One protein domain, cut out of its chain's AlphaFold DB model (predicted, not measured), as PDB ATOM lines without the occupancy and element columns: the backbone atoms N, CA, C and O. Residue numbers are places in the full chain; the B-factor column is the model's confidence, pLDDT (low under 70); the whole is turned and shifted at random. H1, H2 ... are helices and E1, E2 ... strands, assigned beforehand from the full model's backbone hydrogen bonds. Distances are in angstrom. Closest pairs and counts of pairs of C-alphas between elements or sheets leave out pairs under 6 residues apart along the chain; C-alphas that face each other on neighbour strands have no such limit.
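Overview. This is residues 106 to 113, 120 to 147 and 232 to 306 of the 360 residues of an uncharacterized protein of Deltaproteobacteria bacterium (UniProt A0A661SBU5). One twisted, curled sheet of six strands makes the body, with the long hairpin of E5 and E6 reaching past the other strands at its tip, residues 273 to 275. The single short helix H1 lies over one face of it, and a tail, residues 291 to 306, loops away after E6. The printed part has 111 residues, in the order H1 E1 E2 E3 E4 E5 E6, mostly strand. The sheet is mixed, in the order E1 E4 E5 E6 E3 E2. The whole is compact, with a radius of gyration of the C-alphas of 14.7 A and spans of 48 by 33 by 22 A.

Along the chain. E5, residues 258 to 272, is 32.5 A long and bends by 90 degrees at residue 261. E6, residues 276 to 290, is 37.5 A long, bends by 85 degrees at residue 287 and ends at C-alpha 290 (-169.244, 41.957, 37.385). E3 is residues 234 to 241, 21.8 A; E2 is 136 to 142, 16.9 A; E4 is 252 to 255 and E1 is 128 to 130. H1, residues 106 to 113, begins at C-alpha 106 (-160.559, 30.011, 35.883).

Arrangement. E4, E5 and E6 form a meander, each strand the antiparallel neighbour of the one before; with E3, antiparallel to E6, they form a Greek key. N 268 and O 280 of the hairpin E5 and E6 are 2.8 A apart. E4 and E5, also a hairpin, have N 253 and O 260 at 2.9 A. N 238 of E3 and O 283 of E6 are 2.9 A apart. Edge strand E2 is antiparallel to E3, with N 140 and O 237 at 2.9 A. Edge strand E1 is parallel to E4, with N 129 and O 252 at 2.8 A. H1 is on the sheet at a height of 9.4 A, only just over E6, with 3 of its C-alphas falling there, and runs along the strands. Its closest C-alphas to E2 are Asn 106 and Phe 141, 7.6 A. In H1 every O i to N i+4 pair is within hydrogen-bond range.

Size, cuts and confidence. The C-alphas farthest apart, Gly 274 and Gly 298, are 49.9 A apart. Cuts leave gaps of 12.6 A between C-alphas 113 and 120 and 8.4 A between 147 and 232. Of the links printed whole, none is long. Mean pLDDT of the printed part is 81.8; residues 120 to 125 and 293 to 306 are among those under 70.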
ATOM      1  N   ASN A 106    -160.190  28.637  36.220       63.09
ATOM      2  CA  ASN A 106    -160.559  30.011  35.883       63.09
ATOM      3  C   ASN A 106    -162.025  30.137  35.437       63.09
ATOM      4  O   ASN A 106    -162.715  31.076  35.828       63.09
ATOM      5  N   GLU A 107    -162.540  29.189  34.652       72.44
ATOM      6  CA  GLU A 107    -163.957  29.185  34.261       72.44
ATOM      7  C   GLU A 107    -164.879  28.877  35.443       72.44
ATOM      8  O   GLU A 107    -165.956  29.469  35.551       72.44
ATOM      9  N   LYS A 108    -164.452  27.995  36.359       76.56
ATOM     10  CA  LYS A 108    -165.170  27.735  37.614       76.56
ATOM     11  C   LYS A 108    -165.274  29.002  38.454       76.56
ATOM     12  O   LYS A 108    -166.375  29.324  38.892       76.56
ATOM     13  N   PHE A 109    -164.170  29.738  38.605       71.38
ATOM     14  CA  PHE A 109    -164.143  31.009  39.329       71.38
ATOM     15  C   PHE A 109    -165.112  32.033  38.722       71.38
ATOM     16  O   PHE A 109    -165.967  32.561  39.432       71.38
ATOM     17  N   ILE A 110    -165.059  32.252  37.401       69.44
ATOM     18  CA  ILE A 110    -165.964  33.188  36.707       69.44
ATOM     19  C   ILE A 110    -167.431  32.774  36.906       69.44
ATOM     20  O   ILE A 110    -168.284  33.611  37.209       69.44
ATOM     21  N   LYS A 111    -167.741  31.474  36.790       72.69
ATOM     22  CA  LYS A 111    -169.104  30.954  36.980       72.69
ATOM     23  C   LYS A 111    -169.595  31.135  38.422       72.69
ATOM     24  O   LYS A 111    -170.746  31.525  38.606       72.69
ATOM     25  N   SER A 112    -168.753  30.898  39.431       68.81
ATOM     26  CA  SER A 112    -169.115  31.149  40.835       68.81
ATOM     27  C   SER A 112    -169.280  32.636  41.135       68.81
ATOM     28  O   SER A 112    -170.188  33.019  41.865       68.81
ATOM     29  N   PHE A 113    -168.446  33.478  40.525       60.41
ATOM     30  CA  PHE A 113    -168.466  34.918  40.727       60.41
ATOM     31  C   PHE A 113    -169.754  35.559  40.182       60.41
ATOM     32  O   PHE A 113    -170.324  36.441  40.822       60.41
ATOM     33  N   ARG A 120    -172.346  46.388  44.692       48.16
ATOM     34  CA  ARG A 120    -170.886  46.552  44.788       48.16
ATOM     35  C   ARG A 120    -170.461  47.910  44.222       48.16
ATOM     36  O   ARG A 120    -171.209  48.532  43.470       48.16
ATOM     37  N   THR A 121    -169.241  48.321  44.557       52.03
ATOM     38  CA  THR A 121    -168.617  49.600  44.191       52.03
ATOM     39  C   THR A 121    -168.768  49.989  42.729       52.03
ATOM     40  O   THR A 121    -168.474  49.220  41.816       52.03
ATOM     41  N   MET A 122    -169.261  51.207  42.502       53.34
ATOM     42  CA  MET A 122    -169.535  51.742  41.181       53.34
ATOM     43  C   MET A 122    -168.259  52.360  40.623       53.34
ATOM     44  O   MET A 122    -168.097  53.571  40.563       53.34
ATOM     45  N   TYR A 123    -167.368  51.504  40.127       60.31
ATOM     46  CA  TYR A 123    -166.238  51.933  39.300       60.31
ATOM     47  C   TYR A 123    -166.687  52.509  37.946       60.31
ATOM     48  O   TYR A 123    -165.858  52.948  37.168       60.31
ATOM     49  N   GLY A 124    -167.986  52.529  37.628       60.62
ATOM     50  CA  GLY A 124    -168.509  52.752  36.278       60.62
ATOM     51  C   GLY A 124    -168.108  54.055  35.582       60.62
ATOM     52  O   GLY A 124    -168.220  54.089  34.363       60.62
ATOM     53  N   ASN A 125    -167.626  55.067  36.315       64.50
ATOM     54  CA  ASN A 125    -167.399  56.428  35.813       64.50
ATOM     55  C   ASN A 125    -166.001  56.711  35.260       64.50
ATOM     56  O   ASN A 125    -165.772  57.787  34.713       64.50
ATOM     57  N   LEU A 126    -165.075  55.764  35.384       73.88
ATOM     58  CA  LEU A 126    -163.712  55.921  34.879       73.88
ATOM     59  C   LEU A 126    -163.590  55.375  33.446       73.88
ATOM     60  O   LEU A 126    -164.357  54.472  33.078       73.88
ATOM     61  N   PRO A 127    -162.613  55.869  32.653       80.06
ATOM     62  CA  PRO A 127    -162.232  55.273  31.375       80.06
ATOM     63  C   PRO A 127    -162.197  53.748  31.447       80.06
ATOM     64  O   PRO A 127    -161.550  53.174  32.319       80.06
ATOM     65  N   ARG A 128    -162.932  53.082  30.552       86.75
ATOM     66  CA  ARG A 128    -163.059  51.619  30.538       86.75
ATOM     67  C   ARG A 128    -162.378  51.031  29.313       86.75
ATOM     68  O   ARG A 128    -162.884  51.152  28.199       86.75
ATOM     69  N   TRP A 129    -161.281  50.324  29.549       90.81
ATOM     70  CA  TRP A 129    -160.542  49.554  28.558       90.81
ATOM     71  C   TRP A 129    -161.161  48.170  28.404       90.81
ATOM     72  O   TRP A 129    -161.194  47.399  29.354       90.81
ATOM     73  N   VAL A 130    -161.649  47.821  27.215       92.50
ATOM     74  CA  VAL A 130    -162.183  46.475  26.951       92.50
ATOM     75  C   VAL A 130    -161.137  45.663  26.201       92.50
ATOM     76  O   VAL A 130    -160.879  45.916  25.022       92.50
ATOM     77  N   ILE A 131    -160.552  44.675  26.880       92.75
ATOM     78  CA  ILE A 131    -159.489  43.838  26.315       92.75
ATOM     79  C   ILE A 131    -160.078  42.574  25.684       92.75
ATOM     80  O   ILE A 131    -160.823  41.818  26.313       92.75
ATOM     81  N   SER A 132    -159.724  42.331  24.419       92.06
ATOM     82  CA  SER A 132    -160.078  41.102  23.703       92.06
ATOM     83  C   SER A 132    -159.238  39.922  24.189       92.06
ATOM     84  O   SER A 132    -158.039  40.047  24.410       92.06
ATOM     85  N   GLU A 133    -159.835  38.736  24.262       92.50
ATOM     86  CA  GLU A 133    -159.133  37.494  24.611       92.50
ATOM     87  C   GLU A 133    -157.981  37.162  23.652       92.50
ATOM     88  O   GLU A 133    -156.986  36.575  24.055       92.50
ATOM     89  N   THR A 134    -158.063  37.617  22.401       93.06
ATOM     90  CA  THR A 134    -157.038  37.382  21.372       93.06
ATOM     91  C   THR A 134    -155.694  38.050  21.661       93.06
ATOM     92  O   THR A 134    -154.691  37.630  21.096       93.06
ATOM     93  N   VAL A 135    -155.661  39.107  22.481       93.38
ATOM     94  CA  VAL A 135    -154.407  39.801  22.830       93.38
ATOM     95  C   VAL A 135    -153.830  39.328  24.163       93.38
ATOM     96  O   VAL A 135    -152.678  39.633  24.466       93.38
ATOM     97  N   VAL A 136    -154.599  38.569  24.950       96.06
ATOM     98  CA  VAL A 136    -154.184  38.077  26.265       96.06
ATOM     99  C   VAL A 136    -153.238  36.893  26.101       96.06
ATOM    100  O   VAL A 136    -153.591  35.880  25.507       96.06
ATOM    101  N   LYS A 137    -152.030  37.016  26.655       95.81
ATOM    102  CA  LYS A 137    -151.035  35.936  26.698       95.81
ATOM    103  C   LYS A 137    -151.275  35.026  27.895       95.81
ATOM    104  O   LYS A 137    -151.236  33.806  27.773       95.81
ATOM    105  N   SER A 138    -151.525  35.624  29.054       96.62
ATOM    106  CA  SER A 138    -151.841  34.912  30.285       96.62
ATOM    107  C   SER A 138    -152.600  35.819  31.244       96.62
ATOM    108  O   SER A 138    -152.568  37.047  31.140       96.62
ATOM    109  N   PHE A 139    -153.318  35.209  32.177       96.31
ATOM    110  CA  PHE A 139    -153.987  35.923  33.251       96.31
ATOM    111  C   PHE A 139    -154.053  35.036  34.487       96.31
ATOM    112  O   PHE A 139    -154.253  33.823  34.383       96.31
ATOM    113  N   THR A 140    -153.930  35.660  35.650       95.81
ATOM    114  CA  THR A 140    -154.047  35.001  36.946       95.81
ATOM    115  C   THR A 140    -154.952  35.863  37.798       95.81
ATOM    116  O   THR A 140    -154.520  36.914  38.258       95.81
ATOM    117  N   PHE A 141    -156.199  35.434  37.994       94.62
ATOM    118  CA  PHE A 141    -157.139  36.101  38.892       94.62
ATOM    119  C   PHE A 141    -157.496  35.178  40.036       94.62
ATOM    120  O   PHE A 141    -157.732  33.987  39.837       94.62
ATOM    121  N   SER A 142    -157.572  35.747  41.227       91.88
ATOM    122  CA  SER A 142    -158.011  35.033  42.411       91.88
ATOM    123  C   SER A 142    -158.716  35.983  43.367       91.88
ATOM    124  O   SER A 142    -158.460  37.186  43.395       91.88
ATOM    125  N   SER A 143    -159.629  35.426  44.147       91.44
ATOM    126  CA  SER A 143    -160.040  36.013  45.415       91.44
ATOM    127  C   SER A 143    -158.980  35.683  46.463       91.44
ATOM    128  O   SER A 143    -158.531  34.536  46.519       91.44
ATOM    129  N   SER A 144    -158.608  36.647  47.303       89.62
ATOM    130  CA  SER A 144    -157.673  36.401  48.404       89.62
ATOM    131  C   SER A 144    -158.329  36.671  49.744       89.62
ATOM    132  O   SER A 144    -158.799  37.776  50.005       89.62
ATOM    133  N   GLU A 145    -158.272  35.682  50.626       91.00
ATOM    134  CA  GLU A 145    -158.719  35.806  52.012       91.00
ATOM    135  C   GLU A 145    -157.922  36.869  52.787       91.00
ATOM    136  O   GLU A 145    -158.451  37.507  53.694       91.00
ATOM    137  N   SER A 146    -156.676  37.140  52.378       89.75
ATOM    138  CA  SER A 146    -155.845  38.191  52.982       89.75
ATOM    139  C   SER A 146    -156.407  39.602  52.791       89.75
ATOM    140  O   SER A 146    -156.076  40.494  53.564       89.75
ATOM    141  N   ALA A 147    -157.273  39.810  51.793       89.06
ATOM    142  CA  ALA A 147    -157.938  41.087  51.542       89.06
ATOM    143  C   ALA A 147    -159.238  41.253  52.355       89.06
ATOM    144  O   ALA A 147    -160.025  42.166  52.094       89.06
ATOM    145  N   LEU A 232    -163.830  38.917  48.483       87.88
ATOM    146  CA  LEU A 232    -164.722  38.400  47.444       87.88
ATOM    147  C   LEU A 232    -164.474  39.052  46.085       87.88
ATOM    148  O   LEU A 232    -165.071  38.610  45.106       87.88
ATOM    149  N   LYS A 233    -163.657  40.110  46.009       89.12
ATOM    150  CA  LYS A 233    -163.315  40.789  44.756       89.12
ATOM    151  C   LYS A 233    -162.177  40.041  44.061       89.12
ATOM    152  O   LYS A 233    -161.306  39.457  44.708       89.12
ATOM    153  N   ALA A 234    -162.200  40.038  42.732       91.19
ATOM    154  CA  ALA A 234    -161.140  39.410  41.953       91.19
ATOM    155  C   ALA A 234    -159.932  40.350  41.874       91.19
ATOM    156  O   ALA A 234    -160.068  41.492  41.443       91.19
ATOM    157  N   ASN A 235    -158.756  39.861  42.250       93.31
ATOM    158  CA  ASN A 235    -157.493  40.579  42.105       93.31
ATOM    159  C   ASN A 235    -156.512  39.711  41.313       93.31
ATOM    160  O   ASN A 235    -156.610  38.478  41.325       93.31
ATOM    161  N   GLY A 236    -155.557  40.336  40.633       94.69
ATOM    162  CA  GLY A 236    -154.443  39.618  40.032       94.69
ATOM    163  C   GLY A 236    -153.815  40.316  38.838       94.69
ATOM    164  O   GLY A 236    -153.892  41.530  38.701       94.69
ATOM    165  N   THR A 237    -153.186  39.531  37.970       97.06
ATOM    166  CA  THR A 237    -152.348  40.048  36.883       97.06
ATOM    167  C   THR A 237    -152.912  39.638  35.532       97.06
ATOM    168  O   THR A 237    -153.262  38.473  35.324       97.06
ATOM    169  N   LEU A 238    -152.940  40.578  34.590       97.31
ATOM    170  CA  LEU A 238    -153.255  40.344  33.187       97.31
ATOM    171  C   LEU A 238    -152.026  40.665  32.331       97.31
ATOM    172  O   LEU A 238    -151.499  41.772  32.387       97.31
ATOM    173  N   VAL A 239    -151.575  39.705  31.527       97.19
ATOM    174  CA  VAL A 239    -150.443  39.879  30.610       97.19
ATOM    175  C   VAL A 239    -150.958  39.843  29.182       97.19
ATOM    176  O   VAL A 239    -151.556  38.856  28.743       97.19
ATOM    177  N   VAL A 240    -150.701  40.908  28.431       96.50
ATOM    178  CA  VAL A 240    -151.165  41.068  27.052       96.50
ATOM    179  C   VAL A 240    -150.011  41.308  26.087       96.50
ATOM    180  O   VAL A 240    -148.909  41.725  26.456       96.50
ATOM    181  N   THR A 241    -150.271  41.025  24.817       93.88
ATOM    182  CA  THR A 241    -149.481  41.550  23.702       93.88
ATOM    183  C   THR A 241    -149.608  43.059  23.743       93.88
ATOM    184  O   THR A 241    -150.726  43.561  23.824       93.88
ATOM    185  N   GLY A 242    -148.467  43.737  23.862       88.12
ATOM    186  CA  GLY A 242    -148.476  45.028  24.525       88.12
ATOM    187  C   GLY A 242    -149.297  46.102  23.813       88.12
ATOM    188  O   GLY A 242    -149.512  46.054  22.605       88.12
ATOM    189  N   ILE A 243    -149.764  47.035  24.629       88.00
ATOM    190  CA  ILE A 243    -150.724  48.079  24.281       88.00
ATOM    191  C   ILE A 243    -149.943  49.333  23.882       88.00
ATOM    192  O   ILE A 243    -148.989  49.695  24.579       88.00
ATOM    193  N   GLU A 244    -150.317  49.951  22.762       81.62
ATOM    194  CA  GLU A 244    -149.738  51.214  22.274       81.62
ATOM    195  C   GLU A 244    -150.495  52.439  22.817       81.62
ATOM    196  O   GLU A 244    -149.905  53.473  23.122       81.62
ATOM    197  N   GLU A 245    -151.807  52.303  22.979       81.81
ATOM    198  CA  GLU A 245    -152.725  53.322  23.463       81.81
ATOM    199  C   GLU A 245    -152.420  53.722  24.916       81.81
ATOM    200  O   GLU A 245    -151.877  52.915  25.676       81.81
ATOM    201  N   PRO A 246    -152.793  54.951  25.334       81.12
ATOM    202  CA  PRO A 246    -152.431  55.510  26.637       81.12
ATOM    203  C   PRO A 246    -153.243  54.896  27.788       81.12
ATOM    204  O   PRO A 246    -153.984  55.590  28.483       81.12
ATOM    205  N   ILE A 247    -153.107  53.587  27.998       86.75
ATOM    206  CA  ILE A 247    -153.628  52.891  29.168       86.75
ATOM    207  C   ILE A 247    -152.870  53.365  30.404       86.75
ATOM    208  O   ILE A 247    -151.640  53.386  30.428       86.75
ATOM    209  N   CYS A 248    -153.611  53.778  31.424       85.50
ATOM    210  CA  CYS A 248    -153.029  54.379  32.608       85.50
ATOM    211  C   CYS A 248    -153.447  53.636  33.868       85.50
ATOM    212  O   CYS A 248    -154.536  53.065  33.957       85.50
ATOM    213  N   GLU A 249    -152.582  53.715  34.875       89.00
ATOM    214  CA  GLU A 249    -152.961  53.389  36.242       89.00
ATOM    215  C   GLU A 249    -154.196  54.200  36.623       89.00
ATOM    216  O   GLU A 249    -154.353  55.370  36.249       89.00
ATOM    217  N   GLY A 250    -155.100  53.527  37.310       83.25
ATOM    218  CA  GLY A 250    -156.374  54.038  37.738       83.25
ATOM    219  C   GLY A 250    -157.523  53.954  36.739       83.25
ATOM    220  O   GLY A 250    -158.679  54.062  37.156       83.25
ATOM    221  N   ASP A 251    -157.288  53.716  35.457       87.25
ATOM    222  CA  ASP A 251    -158.417  53.426  34.575       87.25
ATOM    223  C   ASP A 251    -159.083  52.098  34.973       87.25
ATOM    224  O   ASP A 251    -158.567  51.311  35.772       87.25
ATOM    225  N   ASN A 252    -160.255  51.824  34.410       90.81
ATOM    226  CA  ASN A 252    -160.857  50.510  34.529       90.81
ATOM    227  C   ASN A 252    -160.488  49.627  33.352       90.81
ATOM    228  O   ASN A 252    -160.426  50.074  32.208       90.81
ATOM    229  N   LEU A 253    -160.401  48.332  33.617       93.62
ATOM    230  CA  LEU A 253    -160.223  47.316  32.596       93.62
ATOM    231  C   LEU A 253    -161.344  46.288  32.681       93.62
ATOM    232  O   LEU A 253    -161.546  45.645  33.703       93.62
ATOM    233  N   GLU A 254    -162.077  46.100  31.592       93.75
ATOM    234  CA  GLU A 254    -163.013  44.999  31.432       93.75
ATOM    235  C   GLU A 254    -162.346  43.831  30.708       93.75
ATOM    236  O   GLU A 254    -161.897  43.950  29.564       93.75
ATOM    237  N   TYR A 255    -162.391  42.663  31.342       94.75
ATOM    238  CA  TYR A 255    -162.013  41.404  30.721       94.75
ATOM    239  C   TYR A 255    -162.983  40.292  31.126       94.75
ATOM    240  O   TYR A 255    -163.291  40.105  32.302       94.75
ATOM    241  N   ARG A 256    -163.508  39.562  30.131       91.94
ATOM    242  CA  ARG A 256    -164.500  38.478  30.306       91.94
ATOM    243  C   ARG A 256    -165.719  38.867  31.164       91.94
ATOM    244  O   ARG A 256    -166.234  38.058  31.930       91.94
ATOM    245  N   GLY A 257    -166.195  40.105  31.019       87.94
ATOM    246  CA  GLY A 257    -167.348  40.611  31.770       87.94
ATOM    247  C   GLY A 257    -167.059  40.910  33.243       87.94
ATOM    248  O   GLY A 257    -167.997  41.148  34.001       87.94
ATOM    249  N   ILE A 258    -165.788  40.922  33.649       89.56
ATOM    250  CA  ILE A 258    -165.339  41.419  34.948       89.56
ATOM    251  C   ILE A 258    -164.687  42.783  34.717       89.56
ATOM    252  O   ILE A 258    -163.811  42.917  33.867       89.56
ATOM    253  N   LEU A 259    -165.159  43.789  35.443       89.75
ATOM    254  CA  LEU A 259    -164.613  45.135  35.495       89.75
ATOM    255  C   LEU A 259    -163.623  45.210  36.654       89.75
ATOM    256  O   LEU A 259    -164.011  45.024  37.804       89.75
ATOM    257  N   PHE A 260    -162.371  45.481  36.335       92.56
ATOM    258  CA  PHE A 260    -161.272  45.647  37.267       92.56
ATOM    259  C   PHE A 260    -160.835  47.100  37.328       92.56
ATOM    260  O   PHE A 260    -161.006  47.853  36.366       92.56
ATOM    261  N   HIS A 261    -160.195  47.440  38.433       90.44
ATOM    262  CA  HIS A 261    -159.421  48.651  38.576       90.44
ATOM    263  C   HIS A 261    -157.958  48.388  38.211       90.44
ATOM    264  O   HIS A 261    -157.410  47.360  38.613       90.44
ATOM    265  N   ILE A 262    -157.331  49.279  37.442       92.81
ATOM    266  CA  ILE A 262    -155.910  49.166  37.103       92.81
ATOM    267  C   ILE A 262    -155.082  49.776  38.233       92.81
ATOM    268  O   ILE A 262    -155.106  50.984  38.433       92.81
ATOM    269  N   GLU A 263    -154.313  48.946  38.928       91.12
ATOM    270  CA  GLU A 263    -153.383  49.387  39.977       91.12
ATOM    271  C   GLU A 263    -152.021  49.756  39.402       91.12
ATOM    272  O   GLU A 263    -151.395  50.710  39.842       91.12
ATOM    273  N   SER A 264    -151.547  48.991  38.415       90.94
ATOM    274  CA  SER A 264    -150.266  49.272  37.775       90.94
ATOM    275  C   SER A 264    -150.200  48.768  36.342       90.94
ATOM    276  O   SER A 264    -150.801  47.742  36.006       90.94
ATOM    277  N   VAL A 265    -149.443  49.475  35.502       92.25
ATOM    278  CA  VAL A 265    -149.151  49.088  34.119       92.25
ATOM    279  C   VAL A 265    -147.641  49.082  33.901       92.25
ATOM    280  O   VAL A 265    -146.960  50.075  34.129       92.25
ATOM    281  N   SER A 266    -147.111  47.969  33.398       92.12
ATOM    282  CA  SER A 266    -145.699  47.831  33.041       92.12
ATOM    283  C   SER A 266    -145.556  47.341  31.606       92.12
ATOM    284  O   SER A 266    -146.146  46.328  31.228       92.12
ATOM    285  N   HIS A 267    -144.765  48.047  30.798       91.81
ATOM    286  CA  HIS A 267    -144.445  47.660  29.425       91.81
ATOM    287  C   HIS A 267    -143.013  47.127  29.351       91.81
ATOM    288  O   HIS A 267    -142.086  47.741  29.877       91.81
ATOM    289  N   ALA A 268    -142.825  46.003  28.664       91.69
ATOM    290  CA  ALA A 268    -141.523  45.389  28.450       91.69
ATOM    291  C   ALA A 268    -141.335  45.026  26.971       91.69
ATOM    292  O   ALA A 268    -142.107  44.247  26.400       91.69
ATOM    293  N   GLY A 269    -140.281  45.577  26.368       92.50
ATOM    294  CA  GLY A 269    -139.795  45.210  25.041       92.50
ATOM    295  C   GLY A 269    -138.612  44.249  25.144       92.50
ATOM    296  O   GLY A 269    -137.673  44.503  25.892       92.50
ATOM    297  N   GLN A 270    -138.645  43.147  24.400       92.88
ATOM    298  CA  GLN A 270    -137.570  42.153  24.350       92.88
ATOM    299  C   GLN A 270    -137.278  41.748  22.903       92.88
ATOM    300  O   GLN A 270    -138.171  41.749  22.056       92.88
ATOM    301  N   LEU A 271    -136.032  41.371  22.614       95.38
ATOM    302  CA  LEU A 271    -135.647  40.754  21.346       95.38
ATOM    303  C   LEU A 271    -135.509  39.244  21.574       95.38
ATOM    304  O   LEU A 271    -134.620  38.804  22.297       95.38
ATOM    305  N   ALA A 272    -136.402  38.447  20.996       91.31
ATOM    306  CA  ALA A 272    -136.310  36.995  21.071       91.31
ATOM    307  C   ALA A 272    -135.183  36.457  20.178       91.31
ATOM    308  O   ALA A 272    -134.770  37.102  19.207       91.31
ATOM    309  N   SER A 273    -134.726  35.237  20.470       89.31
ATOM    310  CA  SER A 273    -133.796  34.495  19.614       89.31
ATOM    311  C   SER A 273    -134.344  34.431  18.182       89.31
ATOM    312  O   SER A 273    -135.467  33.971  17.970       89.31
ATOM    313  N   GLY A 274    -133.578  34.933  17.211       91.81
ATOM    314  CA  GLY A 274    -134.028  35.112  15.824       91.81
ATOM    315  C   GLY A 274    -134.433  36.546  15.456       91.81
ATOM    316  O   GLY A 274    -135.017  36.759  14.399       91.81
ATOM    317  N   GLY A 275    -134.153  37.536  16.311       93.19
ATOM    318  CA  GLY A 275    -134.346  38.958  15.992       93.19
ATOM    319  C   GLY A 275    -135.801  39.432  16.052       93.19
ATOM    320  O   GLY A 275    -136.106  40.562  15.667       93.19
ATOM    321  N   ARG A 276    -136.721  38.595  16.549       91.25
ATOM    322  CA  ARG A 276    -138.137  38.955  16.668       91.25
ATOM    323  C   ARG A 276    -138.344  39.877  17.867       91.25
ATOM    324  O   ARG A 276    -138.089  39.488  19.002       91.25
ATOM    325  N   LYS A 277    -138.859  41.081  17.624       92.19
ATOM    326  CA  LYS A 277    -139.251  42.018  18.685       92.19
ATOM    327  C   LYS A 277    -140.546  41.539  19.345       92.19
ATOM    328  O   LYS A 277    -141.525  41.254  18.658       92.19
ATOM    329  N   ILE A 278    -140.547  41.446  20.669       92.56
ATOM    330  CA  ILE A 278    -141.706  41.113  21.495       92.56
ATOM    331  C   ILE A 278    -141.998  42.312  22.386       92.56
ATOM    332  O   ILE A 278    -141.135  42.760  23.132       92.56
ATOM    333  N   TRP A 279    -143.236  42.788  22.332       93.62
ATOM    334  CA  TRP A 279    -143.762  43.788  23.251       93.62
ATOM    335  C   TRP A 279    -144.813  43.135  24.151       93.62
ATOM    336  O   TRP A 279    -145.697  42.402  23.681       93.62
ATOM    337  N   THR A 280    -144.689  43.339  25.456       94.56
ATOM    338  CA  THR A 280    -145.588  42.771  26.462       94.56
ATOM    339  C   THR A 280    -146.008  43.859  27.430       94.56
ATOM    340  O   THR A 280    -145.165  44.617  27.899       94.56
ATOM    341  N   THR A 281    -147.299  43.905  27.744       95.81
ATOM    342  CA  THR A 281    -147.831  44.778  28.792       95.81
ATOM    343  C   THR A 281    -148.381  43.908  29.911       95.81
ATOM    344  O   THR A 281    -149.206  43.025  29.672       95.81
ATOM    345  N   THR A 282    -147.901  44.146  31.123       96.56
ATOM    346  CA  THR A 282    -148.349  43.501  32.355       96.56
ATOM    347  C   THR A 282    -149.181  44.503  33.136       96.56
ATOM    348  O   THR A 282    -148.712  45.602  33.423       96.56
ATOM    349  N   ILE A 283    -150.407  44.123  33.473       96.81
ATOM    350  CA  ILE A 283    -151.382  44.979  34.142       96.81
ATOM    351  C   ILE A 283    -151.747  44.333  35.477       96.81
ATOM    352  O   ILE A 283    -152.222  43.195  35.506       96.81
ATOM    353  N   GLN A 284    -151.514  45.054  36.569       96.31
ATOM    354  CA  GLN A 284    -151.982  44.681  37.901       96.31
ATOM    355  C   GLN A 284    -153.410  45.185  38.078       96.31
ATOM    356  O   GLN A 284    -153.696  46.363  37.866       96.31
ATOM    357  N   LEU A 285    -154.306  44.271  38.430       94.69
ATOM    358  CA  LEU A 285    -155.741  44.491  38.497       94.69
ATOM    359  C   LEU A 285    -156.251  44.210  39.907       94.69
ATOM    360  O   LEU A 285    -155.960  43.160  40.488       94.69
ATOM    361  N   SER A 286    -157.073  45.113  40.428       92.06
ATOM    362  CA  SER A 286    -157.741  44.948  41.715       92.06
ATOM    363  C   SER A 286    -159.248  45.108  41.590       92.06
ATOM    364  O   SER A 286    -159.781  45.523  40.555       92.06
ATOM    365  N   ASN A 287    -159.941  44.787  42.682       88.75
ATOM    366  CA  ASN A 287    -161.336  45.140  42.892       88.75
ATOM    367  C   ASN A 287    -162.268  44.669  41.766       88.75
ATOM    368  O   ASN A 287    -163.253  45.331  41.462       88.75
ATOM    369  N   GLY A 288    -161.981  43.517  41.157       89.50
ATOM    370  CA  GLY A 288    -162.770  42.974  40.060       89.50
ATOM    371  C   GLY A 288    -164.215  42.716  40.478       89.50
ATOM    372  O   GLY A 288    -164.444  41.995  41.453       89.50
ATOM    373  N   LEU A 289    -165.171  43.284  39.737       84.62
ATOM    374  CA  LEU A 289    -166.626  43.156  39.899       84.62
ATOM    375  C   LEU A 289    -167.286  42.740  38.584       84.62
ATOM    376  O   LEU A 289    -166.702  42.878  37.517       84.62
ATOM    377  N   LEU A 290    -168.528  42.260  38.621       82.06
ATOM    378  CA  LEU A 290    -169.244  41.957  37.385       82.06
ATOM    379  C   LEU A 290    -169.552  43.252  36.639       82.06
ATOM    380  O   LEU A 290    -170.200  44.152  37.163       82.06
ATOM    381  N   ALA A 291    -169.158  43.319  35.373       79.75
ATOM    382  CA  ALA A 291    -169.428  44.463  34.512       79.75
ATOM    383  C   ALA A 291    -170.927  44.796  34.423       79.75
ATOM    384  O   ALA A 291    -171.290  45.957  34.250       79.75
ATOM    385  N   ASN A 292    -171.784  43.778  34.556       71.25
ATOM    386  CA  ASN A 292    -173.239  43.907  34.486       71.25
ATOM    387  C   ASN A 292    -173.882  44.286  35.829       71.25
ATOM    388  O   ASN A 292    -175.028  44.724  35.831       71.25
ATOM    389  N   SER A 293    -173.189  44.109  36.964       62.31
ATOM    390  CA  SER A 293    -173.717  44.527  38.273       62.31
ATOM    391  C   SER A 293    -173.561  46.027  38.507       62.31
ATOM    392  O   SER A 293    -174.208  46.586  39.387       62.31
ATOM    393  N   VAL A 294    -172.706  46.688  37.725       57.59
ATOM    394  CA  VAL A 294    -172.558  48.140  37.754       57.59
ATOM    395  C   VAL A 294    -173.684  48.733  36.911       57.59
ATOM    396  O   VAL A 294    -173.588  48.774  35.682       57.59
ATOM    397  N   LYS A 295    -174.763  49.198  37.559       53.84
ATOM    398  CA  LYS A 295    -175.700  50.134  36.920       53.84
ATOM    399  C   LYS A 295    -174.860  51.345  36.530       53.84
ATOM    400  O   LYS A 295    -174.431  52.094  37.396       53.84
ATOM    401  N   SER A 296    -174.503  51.456  35.254       46.81
ATOM    402  CA  SER A 296    -173.626  52.527  34.791       46.81
ATOM    403  C   SER A 296    -174.313  53.848  35.125       46.81
ATOM    404  O   SER A 296    -175.406  54.100  34.613       46.81
ATOM    405  N   ALA A 297    -173.725  54.663  36.007       42.38
ATOM    406  CA  ALA A 297    -174.141  56.055  36.092       42.38
ATOM    407  C   ALA A 297    -173.924  56.658  34.692       42.38
ATOM    408  O   ALA A 297    -173.017  56.236  33.970       42.38
ATOM    409  N   GLY A 298    -174.855  57.494  34.244       40.12
ATOM    410  CA  GLY A 298    -175.058  57.811  32.827       40.12
ATOM    411  C   GLY A 298    -173.788  58.106  32.012       40.12
ATOM    412  O   GLY A 298    -172.848  58.727  32.492       40.12
ATOM    413  N   SER A 299    -173.804  57.657  30.750       40.38
ATOM    414  CA  SER A 299    -172.937  58.109  29.644       40.38
ATOM    415  C   SER A 299    -171.452  58.323  29.970       40.38
ATOM    416  O   SER A 299    -170.892  59.382  29.695       40.38
ATOM    417  N   VAL A 300    -170.789  57.312  30.519       45.53
ATOM    418  CA  VAL A 300    -169.332  57.341  30.698       45.53
ATOM    419  C   VAL A 300    -168.669  57.017  29.355       45.53
ATOM    420  O   VAL A 300    -169.117  56.073  28.689       45.53
ATOM    421  N   PRO A 301    -167.629  57.759  28.922       41.88
ATOM    422  CA  PRO A 301    -166.914  57.464  27.687       41.88
ATOM    423  C   PRO A 301    -166.362  56.032  27.707       41.88
ATOM    424  O   PRO A 301    -165.398  55.713  28.401       41.88
ATOM    425  N   SER A 302    -166.989  55.141  26.937       42.06
ATOM    426  CA  SER A 302    -166.398  53.847  26.613       42.06
ATOM    427  C   SER A 302    -165.373  54.101  25.523       42.06
ATOM    428  O   SER A 302    -165.747  54.407  24.389       42.06
ATOM    429  N   TYR A 303    -164.091  53.951  25.843       45.59
ATOM    430  CA  TYR A 303    -163.070  53.948  24.804       45.59
ATOM    431  C   TYR A 303    -163.319  52.739  23.891       45.59
ATOM    432  O   TYR A 303    -163.777  51.691  24.374       45.59
ATOM    433  N   PRO A 304    -163.129  52.882  22.567       41.97
ATOM    434  CA  PRO A 304    -163.335  51.785  21.639       41.97
ATOM    435  C   PRO A 304    -162.551  50.565  22.120       41.97
ATOM    436  O   PRO A 304    -161.367  50.663  22.433       41.97
ATOM    437  N   ALA A 305    -163.226  49.420  22.221       47.34
ATOM    438  CA  ALA A 305    -162.557  48.158  22.496       47.34
ATOM    439  C   ALA A 305    -161.397  47.987  21.504       47.34
ATOM    440  O   ALA A 305    -161.603  48.193  20.306       47.34
ATOM    441  N   TYR A 306    -160.228  47.562  21.998       41.66
ATOM    442  CA  TYR A 306    -158.994  47.383  21.213       41.66
ATOM    443  C   TYR A 306    -159.196  46.539  19.951       41.66
ATOM    444  O   TYR A 306    -158.455  46.627  18.983       41.66
TER     445      TYR A 306